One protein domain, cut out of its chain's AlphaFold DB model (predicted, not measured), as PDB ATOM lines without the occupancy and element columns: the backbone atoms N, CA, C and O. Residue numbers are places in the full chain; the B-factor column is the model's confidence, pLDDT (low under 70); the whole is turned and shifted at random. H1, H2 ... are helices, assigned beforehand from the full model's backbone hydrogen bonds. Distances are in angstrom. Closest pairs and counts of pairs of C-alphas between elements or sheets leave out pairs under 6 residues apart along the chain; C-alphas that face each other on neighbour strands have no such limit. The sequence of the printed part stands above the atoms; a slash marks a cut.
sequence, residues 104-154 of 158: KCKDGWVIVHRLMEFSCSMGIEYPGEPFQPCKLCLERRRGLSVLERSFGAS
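What this domain is: This is residues 104 to 154 of the 158 residues of the protein "Hypothetical protein" of Hanusia phi (UniProt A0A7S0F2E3). Two helices of similar length make an open L: H1 and H2 come near each other at their beginnings, and the link between them folds back from the far end of H1 to that corner. Residues 138 to 154, most of them in H2, stick out as a free arm. The printed part has 51 residues with two named helices, H1 then H2, and no named strand; the class is all helix. It is extended, with a radius of gyration of the C-alphas of 15.6 A and spans of 46 by 21 by 15 A.

How they stand to each other: H1, residues 104 to 121, is close to but not clearly touching H2, residues 135 to 151. Their closest C-alphas, those of Cys 105 and Cys 137, are 8.0 A apart. Their lines are about perpendicular, at 85 degrees. In H1 and H2 every O i to N i+4 pair is within hydrogen-bond range.

Where its parts are: H1 begins at C-alpha 104 (-16.434, -119.262, -35.934) and is 25.8 A long from first to last C-alpha. H2 is 24.1 A long and ends at C-alpha 151 (3.949, -140.044, -34.717).

The domain as a whole: The C-alphas farthest apart, those of Met 122 and Ser 154, are 46.7 A apart. The printed part has no cut. The link of 13 residues is long. Residues 152 to 154 have pLDDT under 70.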
ATOM      1  N   LYS A 104     -16.497-120.675 -36.344       88.31
ATOM      2  CA  LYS A 104     -16.434-119.262 -35.934       88.31
ATOM      3  C   LYS A 104     -15.031-118.657 -36.046       88.31
ATOM      4  O   LYS A 104     -14.888-117.511 -36.452       88.31
ATOM      5  N   CYS A 105     -13.999-119.407 -35.658       89.56
ATOM      6  CA  CYS A 105     -12.614-118.941 -35.760       89.56
ATOM      7  C   CYS A 105     -12.160-118.882 -37.220       89.56
ATOM      8  O   CYS A 105     -11.433-117.969 -37.590       89.56
ATOM      9  N   LYS A 106     -12.631-119.812 -38.054       88.19
ATOM     10  CA  LYS A 106     -12.381-119.802 -39.494       88.19
ATOM     11  C   LYS A 106     -12.965-118.552 -40.150       88.19
ATOM     12  O   LYS A 106     -12.250-117.861 -40.867       88.19
ATOM     13  N   ASP A 107     -14.218-118.220 -39.846       88.12
ATOM     14  CA  ASP A 107     -14.861-117.011 -40.373       88.12
ATOM     15  C   ASP A 107     -14.134-115.740 -39.906       88.12
ATOM     16  O   ASP A 107     -13.843-114.856 -40.711       88.12
ATOM     17  N   GLY A 108     -13.770-115.674 -38.619       88.06
ATOM     18  CA  GLY A 108     -13.009-114.555 -38.060       88.06
ATOM     19  C   GLY A 108     -11.640-114.370 -38.720       88.06
ATOM     20  O   GLY A 108     -11.278-113.244 -39.058       88.06
ATOM     21  N   TRP A 109     -10.913-115.463 -38.968       88.38
ATOM     22  CA  TRP A 109      -9.629-115.421 -39.667       88.38
ATOM     23  C   TRP A 109      -9.784-114.881 -41.091       88.38
ATOM     24  O   TRP A 109      -9.052-113.974 -41.477       88.38
ATOM     25  N   VAL A 110     -10.779-115.362 -41.847       88.12
ATOM     26  CA  VAL A 110     -11.033-114.900 -43.225       88.12
ATOM     27  C   VAL A 110     -11.336-113.401 -43.266       88.12
ATOM     28  O   VAL A 110     -10.861-112.702 -44.160       88.12
ATOM     29  N   ILE A 111     -12.120-112.893 -42.312       87.19
ATOM     30  CA  ILE A 111     -12.476-111.471 -42.248       87.19
ATOM     31  C   ILE A 111     -11.244-110.617 -41.949       87.19
ATOM     32  O   ILE A 111     -10.984-109.656 -42.673       87.19
ATOM     33  N   VAL A 112     -10.476-110.973 -40.915       87.56
ATOM     34  CA  VAL A 112      -9.276-110.216 -40.529       87.56
ATOM     35  C   VAL A 112      -8.240-110.253 -41.648       87.56
ATOM     36  O   VAL A 112      -7.712-109.209 -42.012       87.56
ATOM     37  N   HIS A 113      -8.019-111.414 -42.268       86.25
ATOM     38  CA  HIS A 113      -7.075-111.545 -43.375       86.25
ATOM     39  C   HIS A 113      -7.463-110.662 -44.565       86.25
ATOM     40  O   HIS A 113      -6.629-109.934 -45.094       86.25
ATOM     41  N   ARG A 114      -8.747-110.638 -44.944       85.44
ATOM     42  CA  ARG A 114      -9.235-109.747 -46.011       85.44
ATOM     43  C   ARG A 114      -9.095-108.270 -45.660       85.44
ATOM     44  O   ARG A 114      -8.823-107.463 -46.542       85.44
ATOM     45  N   LEU A 115      -9.300-107.902 -44.396       84.38
ATOM     46  CA  LEU A 115      -9.099-106.527 -43.941       84.38
ATOM     47  C   LEU A 115      -7.620-106.131 -43.995       84.38
ATOM     48  O   LEU A 115      -7.324-105.021 -44.432       84.38
ATOM     49  N   MET A 116      -6.714-107.036 -43.618       85.44
ATOM     50  CA  MET A 116      -5.265-106.833 -43.721       85.44
ATOM     51  C   MET A 116      -4.809-106.720 -45.184       85.44
ATOM     52  O   MET A 116      -4.047-105.817 -45.528       85.44
ATOM     53  N   GLU A 117      -5.308-107.583 -46.073       86.25
ATOM     54  CA  GLU A 117      -5.055-107.486 -47.518       86.25
ATOM     55  C   GLU A 117      -5.547-106.150 -48.083       86.25
ATOM     56  O   GLU A 117      -4.834-105.482 -48.834       86.25
ATOM     57  N   PHE A 118      -6.754-105.733 -47.695       83.56
ATOM     58  CA  PHE A 118      -7.334-104.475 -48.142       83.56
ATOM     59  C   PHE A 118      -6.520-103.270 -47.657       83.56
ATOM     60  O   PHE A 118      -6.217-102.387 -48.463       83.56
ATOM     61  N   SER A 119      -6.106-103.237 -46.387       85.75
ATOM     62  CA  SER A 119      -5.262-102.154 -45.870       85.75
ATOM     63  C   SER A 119      -3.914-102.098 -46.593       85.75
ATOM     64  O   SER A 119      -3.523-101.025 -47.053       85.75
ATOM     65  N   CYS A 120      -3.274-103.251 -46.828       83.19
ATOM     66  CA  CYS A 120      -2.042-103.327 -47.616       83.19
ATOM     67  C   CYS A 120      -2.237-102.814 -49.050       83.19
ATOM     68  O   CYS A 120      -1.404-102.054 -49.542       83.19
ATOM     69  N   SER A 121      -3.347-103.164 -49.710       83.44
ATOM     70  CA  SER A 121      -3.649-102.690 -51.071       83.44
ATOM     71  C   SER A 121      -3.842-101.171 -51.159       83.44
ATOM     72  O   SER A 121      -3.585-100.573 -52.201       83.44
ATOM     73  N   MET A 122      -4.245-100.542 -50.052       84.56
ATOM     74  CA  MET A 122      -4.385 -99.093 -49.916       84.56
ATOM     75  C   MET A 122      -3.083 -98.403 -49.476       84.56
ATOM     76  O   MET A 122      -3.055 -97.178 -49.369       84.56
ATOM     77  N   GLY A 123      -2.013 -99.162 -49.208       84.50
ATOM     78  CA  GLY A 123      -0.758 -98.637 -48.662       84.50
ATOM     79  C   GLY A 123      -0.874 -98.164 -47.211       84.50
ATOM     80  O   GLY A 123      -0.085 -97.328 -46.776       84.50
ATOM     81  N   ILE A 124      -1.870 -98.661 -46.474       84.19
ATOM     82  CA  ILE A 124      -2.151 -98.291 -45.085       84.19
ATOM     83  C   ILE A 124      -1.819 -99.489 -44.192       84.19
ATOM     84  O   ILE A 124      -2.166-100.628 -44.501       84.19
ATOM     85  N   GLU A 125      -1.156 -99.239 -43.068       82.31
ATOM     86  CA  GLU A 125      -0.912-100.275 -42.066       82.31
ATOM     87  C   GLU A 125      -2.231-100.684 -41.398       82.31
ATOM     88  O   GLU A 125      -3.058 -99.835 -41.056       82.31
ATOM     89  N   TYR A 126      -2.458-101.989 -41.240       81.31
ATOM     90  CA  TYR A 126      -3.673-102.494 -40.607       81.31
ATOM     91  C   TYR A 126      -3.734-102.022 -39.141       81.31
ATOM     92  O   TYR A 126      -2.875-102.411 -38.352       81.31
ATOM     93  N   PRO A 127      -4.740-101.222 -38.737       78.38
ATOM     94  CA  PRO A 127      -4.780-100.631 -37.398       78.38
ATOM     95  C   PRO A 127      -5.336-101.583 -36.326       78.38
ATOM     96  O   PRO A 127      -5.420-101.211 -35.157       78.38
ATOM     97  N   GLY A 128      -5.803-102.772 -36.719       82.19
ATOM     98  CA  GLY A 128      -6.434-103.732 -35.821       82.19
ATOM     99  C   GLY A 128      -5.448-104.723 -35.210       82.19
ATOM    100  O   GLY A 128      -4.330-104.908 -35.684       82.19
ATOM    101  N   GLU A 129      -5.897-105.422 -34.170       82.00
ATOM    102  CA  GLU A 129      -5.125-106.523 -33.601       82.00
ATOM    103  C   GLU A 129      -5.094-107.737 -34.549       82.00
ATOM    104  O   GLU A 129      -6.069-107.993 -35.272       82.00
ATOM    105  N   PRO A 130      -3.989-108.504 -34.547       80.69
ATOM    106  CA  PRO A 130      -3.904-109.747 -35.297       80.69
ATOM    107  C   PRO A 130      -4.958-110.747 -34.815       80.69
ATOM    108  O   PRO A 130      -5.337-110.783 -33.642       80.69
ATOM    109  N   PHE A 131      -5.427-111.594 -35.730       86.00
ATOM    110  CA  PHE A 131      -6.429-112.603 -35.407       86.00
ATOM    111  C   PHE A 131      -5.923-113.566 -34.325       86.00
ATOM    112  O   PHE A 131      -4.890-114.218 -34.491       86.00
ATOM    113  N   GLN A 132      -6.705-113.721 -33.254       86.44
ATOM    114  CA  GLN A 132      -6.439-114.694 -32.201       86.44
ATOM    115  C   GLN A 132      -7.551-115.759 -32.158       86.44
ATOM    116  O   GLN A 132      -8.714-115.430 -31.903       86.44
ATOM    117  N   PRO A 133      -7.234-117.046 -32.392       86.69
ATOM    118  CA  PRO A 133      -8.224-118.113 -32.317       86.69
ATOM    119  C   PRO A 133      -8.667-118.369 -30.870       86.69
ATOM    120  O   PRO A 133      -7.987-118.026 -29.902       86.69
ATOM    121  N   CYS A 134      -9.822-119.020 -30.701       89.56
ATOM    122  CA  CYS A 134     -10.328-119.340 -29.370       89.56
ATOM    123  C   CYS A 134      -9.453-120.384 -28.651       89.56
ATOM    124  O   CYS A 134      -8.750-121.179 -29.281       89.56
ATOM    125  N   LYS A 135      -9.555-120.436 -27.315       88.88
ATOM    126  CA  LYS A 135      -8.763-121.344 -26.460       88.88
ATOM    127  C   LYS A 135      -8.821-122.809 -26.905       88.88
ATOM    128  O   LYS A 135      -7.793-123.470 -26.935       88.88
ATOM    129  N   LEU A 136      -9.995-123.289 -27.316       87.19
ATOM    130  CA  LEU A 136     -10.170-124.671 -27.775       87.19
ATOM    131  C   LEU A 136      -9.416-124.959 -29.080       87.19
ATOM    132  O   LEU A 136      -8.847-126.035 -29.229       87.19
ATOM    133  N   CYS A 137      -9.377-124.004 -30.015       87.62
ATOM    134  CA  CYS A 137      -8.605-124.157 -31.251       87.62
ATOM    135  C   CYS A 137      -7.100-124.172 -30.955       87.62
ATOM    136  O   CYS A 137      -6.366-124.973 -31.527       87.62
ATOM    137  N   LEU A 138      -6.651-123.341 -30.007       85.69
ATOM    138  CA  LEU A 138      -5.262-123.336 -29.543       85.69
ATOM    139  C   LEU A 138      -4.871-124.663 -28.878       85.69
ATOM    140  O   LEU A 138      -3.804-125.202 -29.161       85.69
ATOM    141  N   GLU A 139      -5.725-125.213 -28.014       85.25
ATOM    142  CA  GLU A 139      -5.486-126.508 -27.366       85.25
ATOM    143  C   GLU A 139      -5.496-127.665 -28.365       85.25
ATOM    144  O   GLU A 139      -4.616-128.523 -28.306       85.25
ATOM    145  N   ARG A 140      -6.432-127.662 -29.323       82.88
ATOM    146  CA  ARG A 140      -6.486-128.660 -30.398       82.88
ATOM    147  C   ARG A 140      -5.206-128.648 -31.230       82.88
ATOM    148  O   ARG A 140      -4.620-129.707 -31.426       82.88
ATOM    149  N   ARG A 141      -4.737-127.466 -31.644       80.94
ATOM    150  CA  ARG A 141      -3.474-127.310 -32.381       80.94
ATOM    151  C   ARG A 141      -2.282-127.813 -31.572       80.94
ATOM    152  O   ARG A 141      -1.456-128.562 -32.079       80.94
ATOM    153  N   ARG A 142      -2.213-127.460 -30.283       82.38
ATOM    154  CA  ARG A 142      -1.171-127.972 -29.380       82.38
ATOM    155  C   ARG A 142      -1.213-129.497 -29.300       82.38
ATOM    156  O   ARG A 142      -0.169-130.124 -29.454       82.38
ATOM    157  N   GLY A 143      -2.396-130.088 -29.136       81.50
ATOM    158  CA  GLY A 143      -2.590-131.538 -29.135       81.50
ATOM    159  C   GLY A 143      -2.134-132.196 -30.437       81.50
ATOM    160  O   GLY A 143      -1.360-133.148 -30.392       81.50
ATOM    161  N   LEU A 144      -2.536-131.650 -31.587       77.75
ATOM    162  CA  LEU A 144      -2.120-132.140 -32.903       77.75
ATOM    163  C   LEU A 144      -0.608-132.032 -33.095       77.75
ATOM    164  O   LEU A 144       0.007-133.020 -33.464       77.75
ATOM    165  N   SER A 145       0.018-130.914 -32.728       76.31
ATOM    166  CA  SER A 145       1.476-130.761 -32.833       76.31
ATOM    167  C   SER A 145       2.253-131.752 -31.951       76.31
ATOM    168  O   SER A 145       3.343-132.198 -32.308       76.31
ATOM    169  N   VAL A 146       1.707-132.114 -30.783       79.75
ATOM    170  CA  VAL A 146       2.293-133.131 -29.899       79.75
ATOM    171  C   VAL A 146       2.139-134.518 -30.517       79.75
ATOM    172  O   VAL A 146       3.099-135.289 -30.512       79.75
ATOM    173  N   LEU A 147       0.970-134.825 -31.083       73.31
ATOM    174  CA  LEU A 147       0.734-136.069 -31.813       73.31
ATOM    175  C   LEU A 147       1.642-136.162 -33.044       73.31
ATOM    176  O   LEU A 147       2.326-137.161 -33.196       73.31
ATOM    177  N   GLU A 148       1.754-135.119 -33.861       76.94
ATOM    178  CA  GLU A 148       2.668-135.081 -35.007       76.94
ATOM    179  C   GLU A 148       4.125-135.265 -34.592       76.94
ATOM    180  O   GLU A 148       4.860-135.956 -35.280       76.94
ATOM    181  N   ARG A 149       4.568-134.734 -33.448       75.38
ATOM    182  CA  ARG A 149       5.917-135.037 -32.935       75.38
ATOM    183  C   ARG A 149       6.059-136.478 -32.446       75.38
ATOM    184  O   ARG A 149       7.126-137.065 -32.588       75.38
ATOM    185  N   SER A 150       4.995-137.049 -31.886       73.50
ATOM    186  CA  SER A 150       4.986-138.424 -31.369       73.50
ATOM    187  C   SER A 150       4.921-139.467 -32.492       73.50
ATOM    188  O   SER A 150       5.553-140.513 -32.397       73.50
ATOM    189  N   PHE A 151       4.184-139.168 -33.564       70.75
ATOM    190  CA  PHE A 151       3.949-140.044 -34.717       70.75
ATOM    191  C   PHE A 151       4.820-139.692 -35.932       70.75
ATOM    192  O   PHE A 151       5.029-140.532 -36.797       70.75
ATOM    193  N   GLY A 152       5.379-138.483 -35.999       54.34
ATOM    194  CA  GLY A 152       6.301-138.016 -37.042       54.34
ATOM    195  C   GLY A 152       7.723-138.565 -36.911       54.34
ATOM    196  O   GLY A 152       8.531-138.379 -37.813       54.34
ATOM    197  N   ALA A 153       8.018-139.324 -35.848       53.78
ATOM    198  CA  ALA A 153       9.124-140.285 -35.849       53.78
ATOM    199  C   ALA A 153       8.839-141.511 -36.749       53.78
ATOM    200  O   ALA A 153       9.720-142.336 -36.980       53.78
ATOM    201  N   SER A 154       7.617-141.640 -37.274       48.56
ATOM    202  CA  SER A 154       7.162-142.775 -38.069       48.56
ATOM    203  C   SER A 154       6.129-142.357 -39.123       48.56
ATOM    204  O   SER A 154       4.967-142.726 -39.018       48.56
TER     205      SER A 154